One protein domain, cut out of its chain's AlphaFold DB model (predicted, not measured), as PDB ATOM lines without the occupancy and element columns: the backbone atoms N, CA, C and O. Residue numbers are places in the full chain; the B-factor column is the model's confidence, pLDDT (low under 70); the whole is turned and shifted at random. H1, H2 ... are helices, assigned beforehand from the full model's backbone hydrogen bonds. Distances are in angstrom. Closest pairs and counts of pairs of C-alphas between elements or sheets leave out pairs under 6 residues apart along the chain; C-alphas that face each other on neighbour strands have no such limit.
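This is residues 4 to 36 and 44 to 96 of the 128 residues of an uncharacterized protein of Geodermatophilaceae bacterium (UniProt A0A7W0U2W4). Three long helices run side by side in an up-and-down bundle, a rod in which H1, the longest, packs along the hairpin that H2 and H3 make. The three helix centres form a triangle, and each helix runs against the one before it. The printed part has 86 residues with three named helices, H1, H2 and H3 in chain order, and no named strand; the class is all helix. It is only just loose, close to compact, with a radius of gyration of the C-alphas of 14.4 A, and it spans 47 by 21 by 20 A.

H1 is residues 4 to 33, 43.9 A from first to last C-alpha, beginning at C-alpha 4 (451.764, 312.302, 354.337). H2 is residues 45 to 71, 39.2 A long, with C-alpha 45 at (488.943, 303.742, 377.705). H3 is residues 75 to 94, 28.4 A long, ending at C-alpha 94 (485.340, 297.387, 358.796).

H1 touches H2, closest at the C-alphas of Leu 21 and Gly 58, 6.3 A apart. Their lines stand at a shallow tilt of 26 degrees, opposite ways. H1 touches H3 with residues 11 to 25 alone, closest at the C-alphas of Leu 22 and Met 88, 6.8 A apart; they run the same way at a shallow tilt of 12 degrees. H2 and H3 are a helical hairpin and touch, closest at the C-alphas of Ala 69 and Ser 78, 5.1 A apart, at a shallow tilt of 19 degrees, opposite ways. In H1, H2 and H3 every O i to N i+4 pair is within hydrogen-bond range.

The two C-alphas farthest apart, those of Arg 4 and Phe 36, are 48.7 A apart. Residues 37 to 43 are not printed, and C-alphas 36 and 44 are 18.4 A apart across this cut, which lies in the link from H1 to H2. The link from H2 to H3 is tight. Mean pLDDT of the printed part is 75.6; it is under 70 at residue 4, residues 28 to 36, 44 to 51 and 95 to 96.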
ATOM      1  N   ARG A   4     450.700 312.750 355.256       67.12
ATOM      2  CA  ARG A   4     451.764 312.302 354.337       67.12
ATOM      3  C   ARG A   4     453.020 313.183 354.348       67.12
ATOM      4  O   ARG A   4     454.107 312.648 354.171       67.12
ATOM      5  N   GLY A   5     452.889 314.494 354.552       72.38
ATOM      6  CA  GLY A   5     454.035 315.409 354.618       72.38
ATOM      7  C   GLY A   5     454.881 315.197 355.874       72.38
ATOM      8  O   GLY A   5     456.103 315.190 355.800       72.38
ATOM      9  N   TRP A   6     454.230 314.931 357.010       72.50
ATOM     10  CA  TRP A   6     454.914 314.698 358.287       72.50
ATOM     11  C   TRP A   6     455.702 313.380 358.302       72.50
ATOM     12  O   TRP A   6     456.823 313.327 358.796       72.50
ATOM     13  N   LEU A   7     455.161 312.332 357.671       70.06
ATOM     14  CA  LEU A   7     455.844 311.040 357.528       70.06
ATOM     15  C   LEU A   7     457.116 311.150 356.672       70.06
ATOM     16  O   LEU A   7     458.133 310.567 357.031       70.06
ATOM     17  N   ARG A   8     457.078 311.942 355.591       76.88
ATOM     18  CA  ARG A   8     458.251 312.199 354.737       76.88
ATOM     19  C   ARG A   8     459.333 313.001 355.455       76.88
ATOM     20  O   ARG A   8     460.505 312.699 355.286       76.88
ATOM     21  N   LEU A   9     458.948 313.991 356.262       81.25
ATOM     22  CA  LEU A   9     459.897 314.743 357.089       81.25
ATOM     23  C   LEU A   9     460.601 313.829 358.095       81.25
ATOM     24  O   LEU A   9     461.818 313.897 358.222       81.25
ATOM     25  N   LEU A  10     459.852 312.937 358.752       81.19
ATOM     26  CA  LEU A  10     460.420 311.938 359.659       81.19
ATOM     27  C   LEU A  10     461.436 311.033 358.960       81.19
ATOM     28  O   LEU A  10     462.514 310.820 359.503       81.19
ATOM     29  N   ASP A  11     461.117 310.537 357.763       79.31
ATOM     30  CA  ASP A  11     462.025 309.667 357.011       79.31
ATOM     31  C   ASP A  11     463.314 310.415 356.611       79.31
ATOM     32  O   ASP A  11     464.405 309.870 356.752       79.31
ATOM     33  N   VAL A  12     463.212 311.686 356.194       82.56
ATOM     34  CA  VAL A  12     464.382 312.529 355.882       82.56
ATOM     35  C   VAL A  12     465.247 312.765 357.119       82.56
ATOM     36  O   VAL A  12     466.461 312.596 357.046       82.56
ATOM     37  N   VAL A  13     464.645 313.105 358.264       85.25
ATOM     38  CA  VAL A  13     465.381 313.300 359.527       85.25
ATOM     39  C   VAL A  13     466.123 312.026 359.925       85.25
ATOM     40  O   VAL A  13     467.279 312.091 360.329       85.25
ATOM     41  N   LEU A  14     465.491 310.864 359.755       82.81
ATOM     42  CA  LEU A  14     466.089 309.566 360.057       82.81
ATOM     43  C   LEU A  14     467.276 309.235 359.149       82.81
ATOM     44  O   LEU A  14     468.311 308.782 359.630       82.81
ATOM     45  N   VAL A  15     467.145 309.502 357.849       83.31
ATOM     46  CA  VAL A  15     468.239 309.327 356.885       83.31
ATOM     47  C   VAL A  15     469.407 310.256 357.213       83.31
ATOM     48  O   VAL A  15     470.550 309.806 357.246       83.31
ATOM     49  N   VAL A  16     469.132 311.529 357.510       85.94
ATOM     50  CA  VAL A  16     470.164 312.504 357.898       85.94
ATOM     51  C   VAL A  16     470.849 312.089 359.202       85.94
ATOM     52  O   VAL A  16     472.071 312.174 359.294       85.94
ATOM     53  N   ALA A  17     470.098 311.586 360.185       83.00
ATOM     54  CA  ALA A  17     470.659 311.094 361.441       83.00
ATOM     55  C   ALA A  17     471.581 309.882 361.229       83.00
ATOM     56  O   ALA A  17     472.685 309.858 361.769       83.00
ATOM     57  N   LEU A  18     471.169 308.906 360.409       79.06
ATOM     58  CA  LEU A  18     471.984 307.733 360.076       79.06
ATOM     59  C   LEU A  18     473.258 308.116 359.313       79.06
ATOM     60  O   LEU A  18     474.337 307.629 359.642       79.06
ATOM     61  N   LEU A  19     473.157 309.028 358.343       83.69
ATOM     62  CA  LEU A  19     474.320 309.572 357.636       83.69
ATOM     63  C   LEU A  19     475.271 310.321 358.577       83.69
ATOM     64  O   LEU A  19     476.484 310.139 358.492       83.69
ATOM     65  N   GLY A  20     474.732 311.126 359.496       82.00
ATOM     66  CA  GLY A  20     475.520 311.819 360.516       82.00
ATOM     67  C   GLY A  20     476.251 310.851 361.448       82.00
ATOM     68  O   GLY A  20     477.419 311.066 361.758       82.00
ATOM     69  N   LEU A  21     475.600 309.752 361.840       77.94
ATOM     70  CA  LEU A  21     476.210 308.683 362.636       77.94
ATOM     71  C   LEU A  21     477.322 307.954 361.874       77.94
ATOM     72  O   LEU A  21     478.390 307.748 362.441       77.94
ATOM     73  N   LEU A  22     477.117 307.627 360.595       79.00
ATOM     74  CA  LEU A  22     478.157 307.032 359.747       79.00
ATOM     75  C   LEU A  22     479.385 307.943 359.633       79.00
ATOM     76  O   LEU A  22     480.511 307.486 359.820       79.00
ATOM     77  N   LEU A  23     479.172 309.239 359.388       80.62
ATOM     78  CA  LEU A  23     480.245 310.234 359.353       80.62
ATOM     79  C   LEU A  23     480.953 310.367 360.702       80.62
ATOM     80  O   LEU A  23     482.172 310.476 360.731       80.62
ATOM     81  N   ALA A  24     480.218 310.323 361.815       76.56
ATOM     82  CA  ALA A  24     480.805 310.383 363.150       76.56
ATOM     83  C   ALA A  24     481.658 309.143 363.464       76.56
ATOM     84  O   ALA A  24     482.733 309.281 364.043       76.56
ATOM     85  N   VAL A  25     481.208 307.950 363.061       70.75
ATOM     86  CA  VAL A  25     481.978 306.701 363.185       70.75
ATOM     87  C   VAL A  25     483.238 306.763 362.322       70.75
ATOM     88  O   VAL A  25     484.325 306.436 362.796       70.75
ATOM     89  N   PHE A  26     483.118 307.243 361.084       73.69
ATOM     90  CA  PHE A  26     484.257 307.435 360.193       73.69
ATOM     91  C   PHE A  26     485.253 308.465 360.743       73.69
ATOM     92  O   PHE A  26     486.450 308.211 360.747       73.69
ATOM     93  N   ALA A  27     484.775 309.587 361.287       72.12
ATOM     94  CA  ALA A  27     485.620 310.591 361.929       72.12
ATOM     95  C   ALA A  27     486.346 310.029 363.161       72.12
ATOM     96  O   ALA A  27     487.533 310.282 363.323       72.12
ATOM     97  N   SER A  28     485.670 309.218 363.985       65.44
ATOM     98  CA  SER A  28     486.311 308.510 365.101       65.44
ATOM     99  C   SER A  28     487.403 307.547 364.631       65.44
ATOM    100  O   SER A  28     488.419 307.414 365.298       65.44
ATOM    101  N   HIS A  29     487.227 306.898 363.479       65.94
ATOM    102  CA  HIS A  29     488.275 306.073 362.888       65.94
ATOM    103  C   HIS A  29     489.447 306.926 362.376       65.94
ATOM    104  O   HIS A  29     490.600 306.617 362.652       65.94
ATOM    105  N   LEU A  30     489.172 308.029 361.678       68.06
ATOM    106  CA  LEU A  30     490.217 308.944 361.219       68.06
ATOM    107  C   LEU A  30     491.018 309.551 362.375       68.06
ATOM    108  O   LEU A  30     492.220 309.703 362.231       68.06
ATOM    109  N   ASP A  31     490.393 309.845 363.512       64.19
ATOM    110  CA  ASP A  31     491.072 310.368 364.706       64.19
ATOM    111  C   ASP A  31     492.106 309.373 365.270       64.19
ATOM    112  O   ASP A  31     493.195 309.752 365.686       64.19
ATOM    113  N   VAL A  32     491.802 308.071 365.201       59.28
ATOM    114  CA  VAL A  32     492.710 307.001 365.647       59.28
ATOM    115  C   VAL A  32     493.842 306.746 364.642       59.28
ATOM    116  O   VAL A  32     494.958 306.431 365.050       59.28
ATOM    117  N   TYR A  33     493.581 306.865 363.333       57.44
ATOM    118  CA  TYR A  33     494.537 306.468 362.283       57.44
ATOM    119  C   TYR A  33     495.298 307.628 361.620       57.44
ATOM    120  O   TYR A  33     496.403 307.418 361.124       57.44
ATOM    121  N   LEU A  34     494.757 308.849 361.605       56.59
ATOM    122  CA  LEU A  34     495.406 310.049 361.064       56.59
ATOM    123  C   LEU A  34     496.093 310.852 362.178       56.59
ATOM    124  O   LEU A  34     495.910 312.062 362.305       56.59
ATOM    125  N   VAL A  35     496.936 310.186 362.966       54.66
ATOM    126  CA  VAL A  35     497.887 310.866 363.852       54.66
ATOM    127  C   VAL A  35     499.054 311.359 362.992       54.66
ATOM    128  O   VAL A  35     500.054 310.672 362.803       54.66
ATOM    129  N   PHE A  36     498.907 312.541 362.393       47.84
ATOM    130  CA  PHE A  36     499.888 313.074 361.443       47.84
ATOM    131  C   PHE A  36     501.202 313.586 362.078       47.84
ATOM    132  O   PHE A  36     502.098 313.916 361.308       47.84
ATOM    133  N   THR A  44     492.508 305.387 375.067       56.81
ATOM    134  CA  THR A  44     491.916 305.792 376.334       56.81
ATOM    135  C   THR A  44     490.552 305.120 376.412       56.81
ATOM    136  O   THR A  44     489.785 305.202 375.452       56.81
ATOM    137  N   GLU A  45     490.216 304.477 377.534       60.25
ATOM    138  CA  GLU A  45     488.943 303.742 377.705       60.25
ATOM    139  C   GLU A  45     487.717 304.578 377.275       60.25
ATOM    140  O   GLU A  45     486.784 304.080 376.650       60.25
ATOM    141  N   SER A  46     487.775 305.896 377.488       62.34
ATOM    142  CA  SER A  46     486.719 306.840 377.098       62.34
ATOM    143  C   SER A  46     486.485 306.993 375.583       62.34
ATOM    144  O   SER A  46     485.394 307.400 375.175       62.34
ATOM    145  N   ALA A  47     487.471 306.692 374.731       62.06
ATOM    146  CA  ALA A  47     487.316 306.709 373.274       62.06
ATOM    147  C   ALA A  47     486.587 305.453 372.773       62.06
ATOM    148  O   ALA A  47     485.776 305.538 371.845       62.06
ATOM    149  N   ILE A  48     486.814 304.318 373.442       63.88
ATOM    150  CA  ILE A  48     486.151 303.039 373.169       63.88
ATOM    151  C   ILE A  48     484.660 303.152 373.499       63.88
ATOM    152  O   ILE A  48     483.826 302.938 372.617       63.88
ATOM    153  N   ASP A  49     484.320 303.616 374.705       67.50
ATOM    154  CA  ASP A  49     482.924 303.787 375.138       67.50
ATOM    155  C   ASP A  49     482.131 304.704 374.196       67.50
ATOM    156  O   ASP A  49     480.954 304.476 373.890       67.50
ATOM    157  N   ARG A  50     482.776 305.760 373.685       69.25
ATOM    158  CA  ARG A  50     482.162 306.681 372.718       69.25
ATOM    159  C   ARG A  50     481.922 306.025 371.364       69.25
ATOM    160  O   ARG A  50     480.897 306.306 370.748       69.25
ATOM    161  N   TYR A  51     482.835 305.184 370.887       67.69
ATOM    162  CA  TYR A  51     482.642 304.447 369.640       67.69
ATOM    163  C   TYR A  51     481.525 303.406 369.784       67.69
ATOM    164  O   TYR A  51     480.602 303.383 368.968       67.69
ATOM    165  N   GLU A  52     481.561 302.595 370.844       73.12
ATOM    166  CA  GLU A  52     480.583 301.530 371.076       73.12
ATOM    167  C   GLU A  52     479.173 302.086 371.276       73.12
ATOM    168  O   GLU A  52     478.232 301.639 370.620       73.12
ATOM    169  N   SER A  53     479.022 303.128 372.100       74.88
ATOM    170  CA  SER A  53     477.721 303.778 372.296       74.88
ATOM    171  C   SER A  53     477.157 304.343 370.989       74.88
ATOM    172  O   SER A  53     475.978 304.142 370.695       74.88
ATOM    173  N   ARG A  54     477.983 304.985 370.152       76.12
ATOM    174  CA  ARG A  54     477.558 305.498 368.835       76.12
ATOM    175  C   ARG A  54     477.180 304.374 367.875       76.12
ATOM    176  O   ARG A  54     476.169 304.493 367.181       76.12
ATOM    177  N   ALA A  55     477.946 303.286 367.851       73.88
ATOM    178  CA  ALA A  55     477.667 302.124 367.017       73.88
ATOM    179  C   ALA A  55     476.335 301.460 367.402       73.88
ATOM    180  O   ALA A  55     475.492 301.223 366.532       73.88
ATOM    181  N   VAL A  56     476.103 301.235 368.701       80.38
ATOM    182  CA  VAL A  56     474.857 300.648 369.221       80.38
ATOM    183  C   VAL A  56     473.665 301.555 368.936       80.38
ATOM    184  O   VAL A  56     472.655 301.088 368.408       80.38
ATOM    185  N   VAL A  57     473.780 302.857 369.219       82.94
ATOM    186  CA  VAL A  57     472.705 303.824 368.950       82.94
ATOM    187  C   VAL A  57     472.352 303.846 367.464       82.94
ATOM    188  O   VAL A  57     471.172 303.777 367.120       82.94
ATOM    189  N   GLY A  58     473.348 303.882 366.573       78.44
ATOM    190  CA  GLY A  58     473.097 303.872 365.133       78.44
ATOM    191  C   GLY A  58     472.471 302.570 364.635       78.44
ATOM    192  O   GLY A  58     471.562 302.615 363.806       78.44
ATOM    193  N   LEU A  59     472.870 301.422 365.190       81.81
ATOM    194  CA  LEU A  59     472.276 300.131 364.847       81.81
ATOM    195  C   LEU A  59     470.805 300.044 365.280       81.81
ATOM    196  O   LEU A  59     469.947 299.678 364.477       81.81
ATOM    197  N   VAL A  60     470.494 300.428 366.522       86.19
ATOM    198  CA  VAL A  60     469.114 300.439 367.040       86.19
ATOM    199  C   VAL A  60     468.236 301.371 366.204       86.19
ATOM    200  O   VAL A  60     467.116 301.008 365.839       86.19
ATOM    201  N   LEU A  61     468.756 302.543 365.835       82.69
ATOM    202  CA  LEU A  61     468.043 303.509 365.001       82.69
ATOM    203  C   LEU A  61     467.795 302.974 363.575       82.69
ATOM    204  O   LEU A  61     466.705 303.154 363.022       82.69
ATOM    205  N   ALA A  62     468.770 302.277 362.984       79.06
ATOM    206  CA  ALA A  62     468.633 301.646 361.670       79.06
ATOM    207  C   ALA A  62     467.570 300.529 361.679       79.06
ATOM    208  O   ALA A  62     466.728 300.460 360.783       79.06
ATOM    209  N   ILE A  63     467.534 299.703 362.728       86.25
ATOM    210  CA  ILE A  63     466.515 298.654 362.889       86.25
ATOM    211  C   ILE A  63     465.124 299.269 363.088       86.25
ATOM    212  O   ILE A  63     464.164 298.861 362.430       86.25
ATOM    213  N   ALA A  64     465.002 300.276 363.956       84.75
ATOM    214  CA  ALA A  64     463.727 300.939 364.232       84.75
ATOM    215  C   ALA A  64     463.148 301.622 362.982       84.75
ATOM    216  O   ALA A  64     461.945 301.547 362.724       84.75
ATOM    217  N   SER A  65     464.001 302.252 362.173       78.38
ATOM    218  CA  SER A  65     463.590 302.907 360.927       78.38
ATOM    219  C   SER A  65     463.205 301.930 359.825       78.38
ATOM    220  O   SER A  65     462.201 302.152 359.141       78.38
ATOM    221  N   LEU A  66     463.910 300.803 359.712       81.50
ATOM    222  CA  LEU A  66     463.501 299.710 358.838       81.50
ATOM    223  C   LEU A  66     462.141 299.139 359.267       81.50
ATOM    224  O   LEU A  66     461.237 299.022 358.441       81.50
ATOM    225  N   GLY A  67     461.956 298.867 360.563       82.69
ATOM    226  CA  GLY A  67     460.680 298.404 361.115       82.69
ATOM    227  C   GLY A  67     459.538 299.382 360.827       82.69
ATOM    228  O   GLY A  67     458.470 298.981 360.359       82.69
ATOM    229  N   GLN A  68     459.785 300.682 360.996       82.50
ATOM    230  CA  GLN A  68     458.827 301.728 360.641       82.50
ATOM    231  C   GLN A  68     458.464 301.700 359.147       82.50
ATOM    232  O   GLN A  68     457.285 301.818 358.800       82.50
ATOM    233  N   ALA A  69     459.444 301.550 358.254       78.19
ATOM    234  CA  ALA A  69     459.208 301.521 356.812       78.19
ATOM    235  C   ALA A  69     458.411 300.283 356.366       78.19
ATOM    236  O   ALA A  69     457.513 300.408 355.522       78.19
ATOM    237  N   VAL A  70     458.671 299.132 356.996       84.19
ATOM    238  CA  VAL A  70     457.937 297.877 356.783       84.19
ATOM    239  C   VAL A  70     456.486 298.006 357.250       84.19
ATOM    240  O   VAL A  70     455.568 297.695 356.490       84.19
ATOM    241  N   VAL A  71     456.248 298.549 358.452       86.19
ATOM    242  CA  VAL A  71     454.887 298.780 358.979       86.19
ATOM    243  C   VAL A  71     454.101 299.744 358.088       86.19
ATOM    244  O   VAL A  71     452.914 299.540 357.835       86.19
ATOM    245  N   ARG A  72     454.766 300.769 357.540       79.81
ATOM    246  CA  ARG A  72     454.159 301.721 356.593       79.81
ATOM    247  C   ARG A  72     453.939 301.137 355.189       79.81
ATOM    248  O   ARG A  72     453.412 301.850 354.339       79.81
ATOM    249  N   ARG A  73     454.338 299.879 354.934       78.38
ATOM    250  CA  ARG A  73     454.336 299.217 353.611       78.38
ATOM    251  C   ARG A  73     454.993 300.064 352.515       78.38
ATOM    252  O   ARG A  73     454.616 299.999 351.346       78.38
ATOM    253  N   SER A  74     455.975 300.882 352.890       74.62
ATOM    254  CA  SER A  74     456.715 301.713 351.946       74.62
ATOM    255  C   SER A  74     457.834 300.873 351.349       74.62
ATOM    256  O   SER A  74     458.874 300.690 351.981       74.62
ATOM    257  N   THR A  75     457.630 300.339 350.144       77.50
ATOM    258  CA  THR A  75     458.657 299.559 349.430       77.50
ATOM    259  C   THR A  75     459.921 300.383 349.205       77.50
ATOM    260  O   THR A  75     461.011 299.913 349.513       77.50
ATOM    261  N   GLY A  76     459.778 301.644 348.783       78.06
ATOM    262  CA  GLY A  76     460.912 302.561 348.629       78.06
ATOM    263  C   GLY A  76     461.648 302.829 349.944       78.06
ATOM    264  O   GLY A  76     462.869 302.746 349.988       78.06
ATOM    265  N   GLY A  77     460.918 303.075 351.038       76.50
ATOM    266  CA  GLY A  77     461.533 303.285 352.353       76.50
ATOM    267  C   GLY A  77     462.245 302.037 352.876       76.50
ATOM    268  O   GLY A  77     463.352 302.133 353.392       76.50
ATOM    269  N   SER A  78     461.642 300.861 352.694       80.25
ATOM    270  CA  SER A  78     462.193 299.592 353.187       80.25
ATOM    271  C   SER A  78     463.511 299.242 352.495       80.25
ATOM    272  O   SER A  78     464.446 298.809 353.160       80.25
ATOM    273  N   VAL A  79     463.615 299.487 351.183       83.75
ATOM    274  CA  VAL A  79     464.874 299.303 350.441       83.75
ATOM    275  C   VAL A  79     465.937 300.283 350.935       83.75
ATOM    276  O   VAL A  79     467.041 299.857 351.261       83.75
ATOM    277  N   THR A  80     465.609 301.572 351.063       80.56
ATOM    278  CA  THR A  80     466.567 302.590 351.520       80.56
ATOM    279  C   THR A  80     467.090 302.300 352.927       80.56
ATOM    280  O   THR A  80     468.303 302.286 353.136       80.56
ATOM    281  N   PHE A  81     466.207 302.027 353.893       81.81
ATOM    282  CA  PHE A  81     466.622 301.704 355.262       81.81
ATOM    283  C   PHE A  81     467.313 300.341 355.357       81.81
ATOM    284  O   PHE A  81     468.207 300.178 356.181       81.81
ATOM    285  N   GLY A  82     466.968 299.387 354.487       82.88
ATOM    286  CA  GLY A  82     467.674 298.110 354.381       82.88
ATOM    287  C   GLY A  82     469.119 298.290 353.911       82.88
ATOM    288  O   GLY A  82     470.035 297.756 354.531       82.88
ATOM    289  N   ILE A  83     469.339 299.104 352.874       85.06
ATOM    290  CA  ILE A  83     470.686 299.458 352.407       85.06
ATOM    291  C   ILE A  83     471.452 300.191 353.513       85.06
ATOM    292  O   ILE A  83     472.589 299.830 353.797       85.06
ATOM    293  N   LEU A  84     470.834 301.172 354.179       81.69
ATOM    294  CA  LEU A  84     471.476 301.904 355.278       81.69
ATOM    295  C   LEU A  84     471.858 300.991 356.449       81.69
ATOM    296  O   LEU A  84     472.936 301.161 357.012       81.69
ATOM    297  N   LEU A  85     471.022 300.008 356.791       83.69
ATOM    298  CA  LEU A  85     471.338 299.010 357.813       83.69
ATOM    299  C   LEU A  85     472.559 298.171 357.417       83.69
ATOM    300  O   LEU A  85     473.457 297.979 358.234       83.69
ATOM    301  N   LEU A  86     472.617 297.701 356.166       85.75
ATOM    302  CA  LEU A  86     473.761 296.938 355.658       85.75
ATOM    303  C   LEU A  86     475.043 297.771 355.646       85.75
ATOM    304  O   LEU A  86     476.091 297.277 356.053       85.75
ATOM    305  N   VAL A  87     474.957 299.035 355.228       84.38
ATOM    306  CA  VAL A  87     476.088 299.970 355.265       84.38
ATOM    307  C   VAL A  87     476.551 300.179 356.703       84.38
ATOM    308  O   VAL A  87     477.737 300.036 356.965       84.38
ATOM    309  N   MET A  88     475.638 300.423 357.650       80.44
ATOM    310  CA  MET A  88     475.978 300.581 359.067       80.44
ATOM    311  C   MET A  88     476.668 299.335 359.633       80.44
ATOM    312  O   MET A  88     477.692 299.452 360.302       80.44
ATOM    313  N   LEU A  89     476.156 298.138 359.327       81.31
ATOM    314  CA  LEU A  89     476.788 296.877 359.720       81.31
ATOM    315  C   LEU A  89     478.195 296.743 359.131       81.31
ATOM    316  O   LEU A  89     479.135 296.434 359.862       81.31
ATOM    317  N   ALA A  90     478.359 297.017 357.836       81.25
ATOM    318  CA  ALA A  90     479.664 296.989 357.186       81.25
ATOM    319  C   ALA A  90     480.628 297.998 357.825       81.25
ATOM    320  O   ALA A  90     481.773 297.657 358.095       81.25
ATOM    321  N   THR A  91     480.162 299.209 358.140       75.38
ATOM    322  CA  THR A  91     480.957 300.239 358.816       75.38
ATOM    323  C   THR A  91     481.401 299.783 360.205       75.38
ATOM    324  O   THR A  91     482.574 299.928 360.533       75.38
ATOM    325  N   ILE A  92     480.513 299.183 361.005       74.12
ATOM    326  CA  ILE A  92     480.859 298.656 362.336       74.12
ATOM    327  C   ILE A  92     481.917 297.549 362.235       74.12
ATOM    328  O   ILE A  92     482.820 297.485 363.064       74.12
ATOM    329  N   VAL A  93     481.828 296.677 361.226       73.12
ATOM    330  CA  VAL A  93     482.778 295.569 361.043       73.12
ATOM    331  C   VAL A  93     484.130 296.063 360.519       73.12
ATOM    332  O   VAL A  93     485.164 295.688 361.066       73.12
ATOM    333  N   VAL A  94     484.127 296.902 359.479       72.69
ATOM    334  CA  VAL A  94     485.340 297.387 358.796       72.69
ATOM    335  C   VAL A  94     486.090 298.409 359.644       72.69
ATOM    336  O   VAL A  94     487.309 298.337 359.753       72.69
ATOM    337  N   PHE A  95     485.370 299.342 360.269       67.06
ATOM    338  CA  PHE A  95     485.954 300.399 361.094       67.06
ATOM    339  C   PHE A  95     485.918 300.064 362.582       67.06
ATOM    340  O   PHE A  95     485.947 300.979 363.407       67.06
ATOM    341  N   ALA A  96     485.827 298.781 362.941       61.78
ATOM    342  CA  ALA A  96     485.938 298.365 364.327       61.78
ATOM    343  C   ALA A  96     487.260 298.894 364.899       61.78
ATOM    344  O   ALA A  96     488.334 298.508 364.434       61.78
TER     345      ALA A  96